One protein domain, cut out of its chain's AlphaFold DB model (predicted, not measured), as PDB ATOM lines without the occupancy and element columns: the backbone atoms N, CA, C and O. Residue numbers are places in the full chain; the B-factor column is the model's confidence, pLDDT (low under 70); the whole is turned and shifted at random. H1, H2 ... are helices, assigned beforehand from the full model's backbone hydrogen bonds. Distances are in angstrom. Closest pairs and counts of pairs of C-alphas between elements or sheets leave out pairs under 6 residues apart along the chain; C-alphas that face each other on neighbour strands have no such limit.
ATOM      1  N   THR A 305     135.151 118.858 137.398       36.47
ATOM      2  CA  THR A 305     134.054 117.943 137.055       36.47
ATOM      3  C   THR A 305     132.700 118.607 137.275       36.47
ATOM      4  O   THR A 305     131.824 118.461 136.434       36.47
ATOM      5  N   ILE A 306     132.545 119.391 138.348       39.09
ATOM      6  CA  ILE A 306     131.291 120.093 138.671       39.09
ATOM      7  C   ILE A 306     130.984 121.153 137.601       39.09
ATOM      8  O   ILE A 306     129.899 121.151 137.024       39.09
ATOM      9  N   VAL A 307     131.970 121.984 137.238       43.59
ATOM     10  CA  VAL A 307     131.828 122.949 136.128       43.59
ATOM     11  C   VAL A 307     131.527 122.230 134.803       43.59
ATOM     12  O   VAL A 307     130.649 122.653 134.058       43.59
ATOM     13  N   GLY A 308     132.200 121.106 134.530       39.66
ATOM     14  CA  GLY A 308     131.982 120.299 133.324       39.66
ATOM     15  C   GLY A 308     130.647 119.541 133.258       39.66
ATOM     16  O   GLY A 308     130.315 119.032 132.188       39.66
ATOM     17  N   VAL A 309     129.897 119.453 134.363       40.00
ATOM     18  CA  VAL A 309     128.508 118.963 134.392       40.00
ATOM     19  C   VAL A 309     127.542 120.125 134.169       40.00
ATOM     20  O   VAL A 309     126.710 120.035 133.272       40.00
ATOM     21  N   ASN A 310     127.713 121.241 134.886       47.69
ATOM     22  CA  ASN A 310     126.839 122.413 134.755       47.69
ATOM     23  C   ASN A 310     126.821 122.979 133.325       47.69
ATOM     24  O   ASN A 310     125.746 123.238 132.792       47.69
ATOM     25  N   VAL A 311     127.986 123.111 132.673       50.53
ATOM     26  CA  VAL A 311     128.062 123.590 131.277       50.53
ATOM     27  C   VAL A 311     127.307 122.654 130.330       50.53
ATOM     28  O   VAL A 311     126.565 123.123 129.477       50.53
ATOM     29  N   LYS A 312     127.417 121.333 130.514       53.31
ATOM     30  CA  LYS A 312     126.701 120.365 129.669       53.31
ATOM     31  C   LYS A 312     125.195 120.393 129.885       53.31
ATOM     32  O   LYS A 312     124.462 120.314 128.914       53.31
ATOM     33  N   GLN A 313     124.739 120.548 131.126       56.09
ATOM     34  CA  GLN A 313     123.311 120.692 131.419       56.09
ATOM     35  C   GLN A 313     122.741 121.998 130.842       56.09
ATOM     36  O   GLN A 313     121.591 122.014 130.412       56.09
ATOM     37  N   GLN A 314     123.540 123.067 130.757       55.66
ATOM     38  CA  GLN A 314     123.152 124.306 130.071       55.66
ATOM     39  C   GLN A 314     123.157 124.161 128.537       55.66
ATOM     40  O   GLN A 314     122.216 124.615 127.890       55.66
ATOM     41  N   GLU A 315     124.153 123.488 127.948       62.75
ATOM     42  CA  GLU A 315     124.189 123.172 126.507       62.75
ATOM     43  C   GLU A 315     123.036 122.243 126.077       62.75
ATOM     44  O   GLU A 315     122.472 122.413 124.998       62.75
ATOM     45  N   GLU A 316     122.681 121.264 126.912       74.06
ATOM     46  CA  GLU A 316     121.584 120.316 126.688       74.06
ATOM     47  C   GLU A 316     120.218 120.999 126.868       74.06
ATOM     48  O   GLU A 316     119.360 120.876 125.997       74.06
ATOM     49  N   GLY A 317     120.053 121.827 127.909       75.19
ATOM     50  CA  GLY A 317     118.858 122.655 128.101       75.19
ATOM     51  C   GLY A 317     118.610 123.640 126.953       75.19
ATOM     52  O   GLY A 317     117.487 123.732 126.466       75.19
ATOM     53  N   LEU A 318     119.653 124.315 126.452       81.62
ATOM     54  CA  LEU A 318     119.533 125.221 125.300       81.62
ATOM     55  C   LEU A 318     119.136 124.486 124.012       81.62
ATOM     56  O   LEU A 318     118.385 125.027 123.206       81.62
ATOM     57  N   ARG A 319     119.627 123.260 123.800       81.06
ATOM     58  CA  ARG A 319     119.249 122.445 122.633       81.06
ATOM     59  C   ARG A 319     117.807 121.965 122.704       81.06
ATOM     60  O   ARG A 319     117.137 121.978 121.678       81.06
ATOM     61  N   ASN A 320     117.347 121.572 123.890       82.50
ATOM     62  CA  ASN A 320     115.966 121.151 124.088       82.50
ATOM     63  C   ASN A 320     115.012 122.330 123.862       82.50
ATOM     64  O   ASN A 320     114.145 122.216 123.007       82.50
ATOM     65  N   ALA A 321     115.265 123.486 124.490       83.38
ATOM     66  CA  ALA A 321     114.457 124.693 124.298       83.38
ATOM     67  C   ALA A 321     114.371 125.136 122.824       83.38
ATOM     68  O   ALA A 321     113.316 125.561 122.370       83.38
ATOM     69  N   LYS A 322     115.457 125.000 122.045       88.81
ATOM     70  CA  LYS A 322     115.429 125.262 120.594       88.81
ATOM     71  C   LYS A 322     114.568 124.267 119.826       88.81
ATOM     72  O   LYS A 322     113.815 124.677 118.955       88.81
ATOM     73  N   ALA A 323     114.688 122.973 120.119       86.44
ATOM     74  CA  ALA A 323     113.889 121.944 119.457       86.44
ATOM     75  C   ALA A 323     112.392 122.061 119.800       86.44
ATOM     76  O   ALA A 323     111.551 121.817 118.944       86.44
ATOM     77  N   GLU A 324     112.088 122.459 121.034       87.31
ATOM     78  CA  GLU A 324     110.748 122.728 121.559       87.31
ATOM     79  C   GLU A 324     110.139 123.968 120.889       87.31
ATOM     80  O   GLU A 324     109.120 123.845 120.215       87.31
ATOM     81  N   ALA A 325     110.837 125.110 120.903       86.62
ATOM     82  CA  ALA A 325     110.396 126.325 120.216       86.62
ATOM     83  C   ALA A 325     110.212 126.134 118.699       86.62
ATOM     84  O   ALA A 325     109.238 126.627 118.137       86.62
ATOM     85  N   ILE A 326     111.101 125.386 118.029       86.56
ATOM     86  CA  ILE A 326     110.949 125.060 116.599       86.56
ATOM     87  C   ILE A 326     109.718 124.174 116.361       86.56
ATOM     88  O   ILE A 326     109.020 124.367 115.370       86.56
ATOM     89  N   ALA A 327     109.413 123.232 117.258       85.38
ATOM     90  CA  ALA A 327     108.208 122.413 117.149       85.38
ATOM     91  C   ALA A 327     106.922 123.228 117.391       85.38
ATOM     92  O   ALA A 327     105.938 123.011 116.689       85.38
ATOM     93  N   GLU A 328     106.937 124.181 118.329       80.06
ATOM     94  CA  GLU A 328     105.815 125.093 118.587       80.06
ATOM     95  C   GLU A 328     105.506 125.984 117.375       80.06
ATOM     96  O   GLU A 328     104.371 125.989 116.898       80.06
ATOM     97  N   ILE A 329     106.502 126.688 116.819       81.94
ATOM     98  CA  ILE A 329     106.271 127.568 115.658       81.94
ATOM     99  C   ILE A 329     105.858 126.763 114.413       81.94
ATOM    100  O   ILE A 329     104.953 127.174 113.690       81.94
ATOM    101  N   GLN A 330     106.417 125.561 114.210       81.62
ATOM    102  CA  GLN A 330     106.000 124.660 113.127       81.62
ATOM    103  C   GLN A 330     104.576 124.115 113.311       81.62
ATOM    104  O   GLN A 330     103.891 123.877 112.316       81.62
ATOM    105  N   ALA A 331     104.108 123.938 114.551       75.44
ATOM    106  CA  ALA A 331     102.717 123.594 114.841       75.44
ATOM    107  C   ALA A 331     101.762 124.784 114.619       75.44
ATOM    108  O   ALA A 331     100.629 124.570 114.194       75.44
ATOM    109  N   ALA A 332     102.233 126.015 114.843       73.81
ATOM    110  CA  ALA A 332     101.500 127.253 114.563       73.81
ATOM    111  C   ALA A 332     101.453 127.637 113.067       73.81
ATOM    112  O   ALA A 332     100.655 128.486 112.689       73.81
ATOM    113  N   GLY A 333     102.269 127.008 112.210       70.19
ATOM    114  CA  GLY A 333     102.264 127.208 110.751       70.19
ATOM    115  C   GLY A 333     103.599 127.665 110.155       70.19
ATOM    116  O   GLY A 333     103.817 127.488 108.955       70.19
ATOM    117  N   TYR A 334     104.529 128.151 110.982       76.25
ATOM    118  CA  TYR A 334     105.869 128.598 110.585       76.25
ATOM    119  C   TYR A 334     106.768 127.412 110.223       76.25
ATOM    120  O   TYR A 334     107.596 126.943 111.006       76.25
ATOM    121  N   THR A 335     106.564 126.883 109.017       75.19
ATOM    122  CA  THR A 335     107.264 125.691 108.514       75.19
ATOM    123  C   THR A 335     108.558 125.995 107.761       75.19
ATOM    124  O   THR A 335     109.288 125.064 107.414       75.19
ATOM    125  N   GLU A 336     108.873 127.270 107.538       76.81
ATOM    126  CA  GLU A 336     110.056 127.675 106.782       76.81
ATOM    127  C   GLU A 336     111.360 127.561 107.579       76.81
ATOM    128  O   GLU A 336     111.392 127.625 108.811       76.81
ATOM    129  N   GLN A 337     112.468 127.393 106.854       74.19
ATOM    130  CA  GLN A 337     113.783 127.191 107.463       74.19
ATOM    131  C   GLN A 337     114.312 128.459 108.151       74.19
ATOM    132  O   GLN A 337     115.048 128.337 109.127       74.19
ATOM    133  N   GLU A 338     113.923 129.655 107.698       75.44
ATOM    134  CA  GLU A 338     114.423 130.920 108.247       75.44
ATOM    135  C   GLU A 338     114.020 131.112 109.715       75.44
ATOM    136  O   GLU A 338     114.883 131.335 110.562       75.44
ATOM    137  N   TYR A 339     112.753 130.874 110.066       79.31
ATOM    138  CA  TYR A 339     112.284 130.892 111.458       79.31
ATOM    139  C   TYR A 339     113.036 129.882 112.344       79.31
ATOM    140  O   TYR A 339     113.412 130.182 113.483       79.31
ATOM    141  N   ALA A 340     113.330 128.692 111.811       81.31
ATOM    142  CA  ALA A 340     114.136 127.698 112.513       81.31
ATOM    143  C   ALA A 340     115.606 128.136 112.671       81.31
ATOM    144  O   ALA A 340     116.231 127.819 113.687       81.31
ATOM    145  N   ASP A 341     116.163 128.879 111.716       83.62
ATOM    146  CA  ASP A 341     117.526 129.409 111.772       83.62
ATOM    147  C   ASP A 341     117.637 130.617 112.722       83.62
ATOM    148  O   ASP A 341     118.594 130.679 113.499       83.62
ATOM    149  N   VAL A 342     116.618 131.484 112.795       82.06
ATOM    150  CA  VAL A 342     116.481 132.557 113.803       82.06
ATOM    151  C   VAL A 342     116.491 131.982 115.223       82.06
ATOM    152  O   VAL A 342     117.258 132.450 116.070       82.06
ATOM    153  N   ILE A 343     115.724 130.916 115.488       88.44
ATOM    154  CA  ILE A 343     115.770 130.199 116.774       88.44
ATOM    155  C   ILE A 343     117.138 129.527 116.991       88.44
ATOM    156  O   ILE A 343     117.701 129.569 118.093       88.44
ATOM    157  N   ASN A 344     117.729 128.928 115.953       85.94
ATOM    158  CA  ASN A 344     119.034 128.274 116.060       85.94
ATOM    159  C   ASN A 344     120.213 129.241 116.252       85.94
ATOM    160  O   ASN A 344     121.211 128.825 116.851       85.94
ATOM    161  N   ALA A 345     120.099 130.514 115.878       87.00
ATOM    162  CA  ALA A 345     121.104 131.542 116.153       87.00
ATOM    163  C   ALA A 345     121.227 131.880 117.655       87.00
ATOM    164  O   ALA A 345     122.314 132.212 118.134       87.00
ATOM    165  N   GLN A 346     120.144 131.742 118.429       86.06
ATOM    166  CA  GLN A 346     120.064 132.288 119.789       86.06
ATOM    167  C   GLN A 346     121.041 131.656 120.792       86.06
ATOM    168  O   GLN A 346     121.262 130.444 120.819       86.06
ATOM    169  N   SER A 347     121.619 132.476 121.670       79.44
ATOM    170  CA  SER A 347     122.688 132.047 122.591       79.44
ATOM    171  C   SER A 347     122.216 131.635 123.992       79.44
ATOM    172  O   SER A 347     122.992 131.042 124.743       79.44
ATOM    173  N   THR A 348     120.959 131.913 124.362       80.69
ATOM    174  CA  THR A 348     120.384 131.554 125.673       80.69
ATOM    175  C   THR A 348     118.934 131.091 125.536       80.69
ATOM    176  O   THR A 348     118.264 131.468 124.580       80.69
ATOM    177  N   VAL A 349     118.439 130.303 126.502       80.06
ATOM    178  CA  VAL A 349     117.043 129.812 126.524       80.06
ATOM    179  C   VAL A 349     116.053 130.973 126.511       80.06
ATOM    180  O   VAL A 349     115.092 130.940 125.758       80.06
ATOM    181  N   ARG A 350     116.341 132.043 127.260       80.00
ATOM    182  CA  ARG A 350     115.510 133.246 127.242       80.00
ATOM    183  C   ARG A 350     115.428 133.860 125.840       80.00
ATOM    184  O   ARG A 350     114.345 134.219 125.428       80.00
ATOM    185  N   PHE A 351     116.538 133.983 125.109       80.06
ATOM    186  CA  PHE A 351     116.485 134.569 123.761       80.06
ATOM    187  C   PHE A 351     115.810 133.645 122.737       80.06
ATOM    188  O   PHE A 351     115.250 134.135 121.767       80.06
ATOM    189  N   VAL A 352     115.814 132.326 122.964       82.50
ATOM    190  CA  VAL A 352     114.978 131.377 122.207       82.50
ATOM    191  C   VAL A 352     113.492 131.628 122.471       82.50
ATOM    192  O   VAL A 352     112.705 131.617 121.537       82.50
ATOM    193  N   GLU A 353     113.115 131.872 123.725       81.31
ATOM    194  CA  GLU A 353     111.733 132.126 124.145       81.31
ATOM    195  C   GLU A 353     111.237 133.522 123.720       81.31
ATOM    196  O   GLU A 353     110.153 133.628 123.153       81.31
ATOM    197  N   ASP A 354     112.059 134.563 123.896       82.69
ATOM    198  CA  ASP A 354     111.812 135.926 123.404       82.69
ATOM    199  C   ASP A 354     111.590 135.891 121.867       82.69
ATOM    200  O   ASP A 354     110.554 136.357 121.395       82.69
ATOM    201  N   ALA A 355     112.479 135.243 121.094       79.31
ATOM    202  CA  ALA A 355     112.351 135.124 119.631       79.31
ATOM    203  C   ALA A 355     111.200 134.204 119.174       79.31
ATOM    204  O   ALA A 355     110.579 134.461 118.146       79.31
ATOM    205  N   LYS A 356     110.869 133.146 119.931       89.31
ATOM    206  CA  LYS A 356     109.675 132.320 119.671       89.31
ATOM    207  C   LYS A 356     108.412 133.175 119.755       89.31
ATOM    208  O   LYS A 356     107.559 133.093 118.880       89.31
ATOM    209  N   ASN A 357     108.308 133.989 120.801       83.56
ATOM    210  CA  ASN A 357     107.148 134.841 121.035       83.56
ATOM    211  C   ASN A 357     107.070 136.000 120.029       83.56
ATOM    212  O   ASN A 357     105.972 136.438 119.720       83.56
ATOM    213  N   GLU A 358     108.206 136.468 119.504       84.56
ATOM    214  CA  GLU A 358     108.275 137.435 118.401       84.56
ATOM    215  C   GLU A 358     107.740 136.832 117.090       84.56
ATOM    216  O   GLU A 358     106.871 137.425 116.462       84.56
ATOM    217  N   ILE A 359     108.152 135.605 116.741       82.25
ATOM    218  CA  ILE A 359     107.631 134.870 115.571       82.25
ATOM    219  C   ILE A 359     106.126 134.579 115.720       82.25
ATOM    220  O   ILE A 359     105.368 134.813 114.790       82.25
ATOM    221  N   LEU A 360     105.679 134.119 116.896       80.56
ATOM    222  CA  LEU A 360     104.264 133.829 117.188       80.56
ATOM    223  C   LEU A 360     103.385 135.079 117.403       80.56
ATOM    224  O   LEU A 360     102.180 134.934 117.603       80.56
ATOM    225  N   ALA A 361     103.966 136.284 117.430       79.31
ATOM    226  CA  ALA A 361     103.221 137.544 117.487       79.31
ATOM    227  C   ALA A 361     102.905 138.114 116.094       79.31
ATOM    228  O   ALA A 361     102.065 139.009 115.987       79.31
TER     229      ALA A 361
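AT A GLANCE: This is residues 305 to 361 of the 665 residues of the protein "YSIRK family Gram-positive signal peptide" of Alloiococcus otitis ATCC 51267 (UniProt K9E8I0). Picture one long helix, H1, with two short helices, H2 and H3, packed side by side along its second half, the three making a small bundle whose centres form a triangle. The first part of H1, residues 305 to 313, sticks out free beyond this bundle as an arm and adds to the length. The printed part has 57 residues with three named helices, in the order H1, H2, H3, and no named strand; its class is all helix. It is only just loose, close to compact, with a radius of gyration of the C-alphas of 12.4 A, and it spans 42 by 15 by 14 A.

IN THESE COORDINATES: Find C-alpha 305 at (134.054, 117.943, 137.055); from there H1, residues 305 to 332, runs 40.6 A to C-alpha 332 at (101.500, 127.253, 114.563). After a tight link of 4 residues comes H2, residues 337 to 345, 12.2 A long. After a tight link of 3 residues, H3, residues 349 to 359, runs 15.3 A and ends at C-alpha 359, (107.631, 134.870, 115.571).

HOW THE PARTS SIT: Look first at residues 317 to 329 of H1, the part that touches H3: the closest C-alphas, of Leu 318 and Val 349, are 5.4 A apart. H1 and H3 run the same way at a shallow tilt of 11 degrees. With residues 322 to 326 alone H1 touches H2, the closest C-alphas being those of Ile 326 and Ala 340 at 5.8 A. These two form a helical hairpin, opposite ways at a shallow tilt of 23 degrees. H2 and H3 form another helical hairpin and touch, with the C-alphas of Ile 343 and Val 352 closest at 5.6 A; they run opposite ways at a shallow tilt of 28 degrees. The helix packing is mostly aligned, the three touching pairs being at a shallow tilt. In H2 and H3 every O i to N i+4 pair is within hydrogen-bond range; in H1, 23 of 24 are.

THE WHOLE: The outline is a rod, and the two C-alphas farthest apart, of Thr 305 and Gly 333, are 42.3 A apart. Without residues 305 to 313, the body of 48 residues spans 29 by 15 by 14 A. The printed part has no cut, and both links are tight. Look at the B-factor column for the model's confidence: the mean pLDDT of the printed part is 74.8, and residues 305 to 315 are under 70.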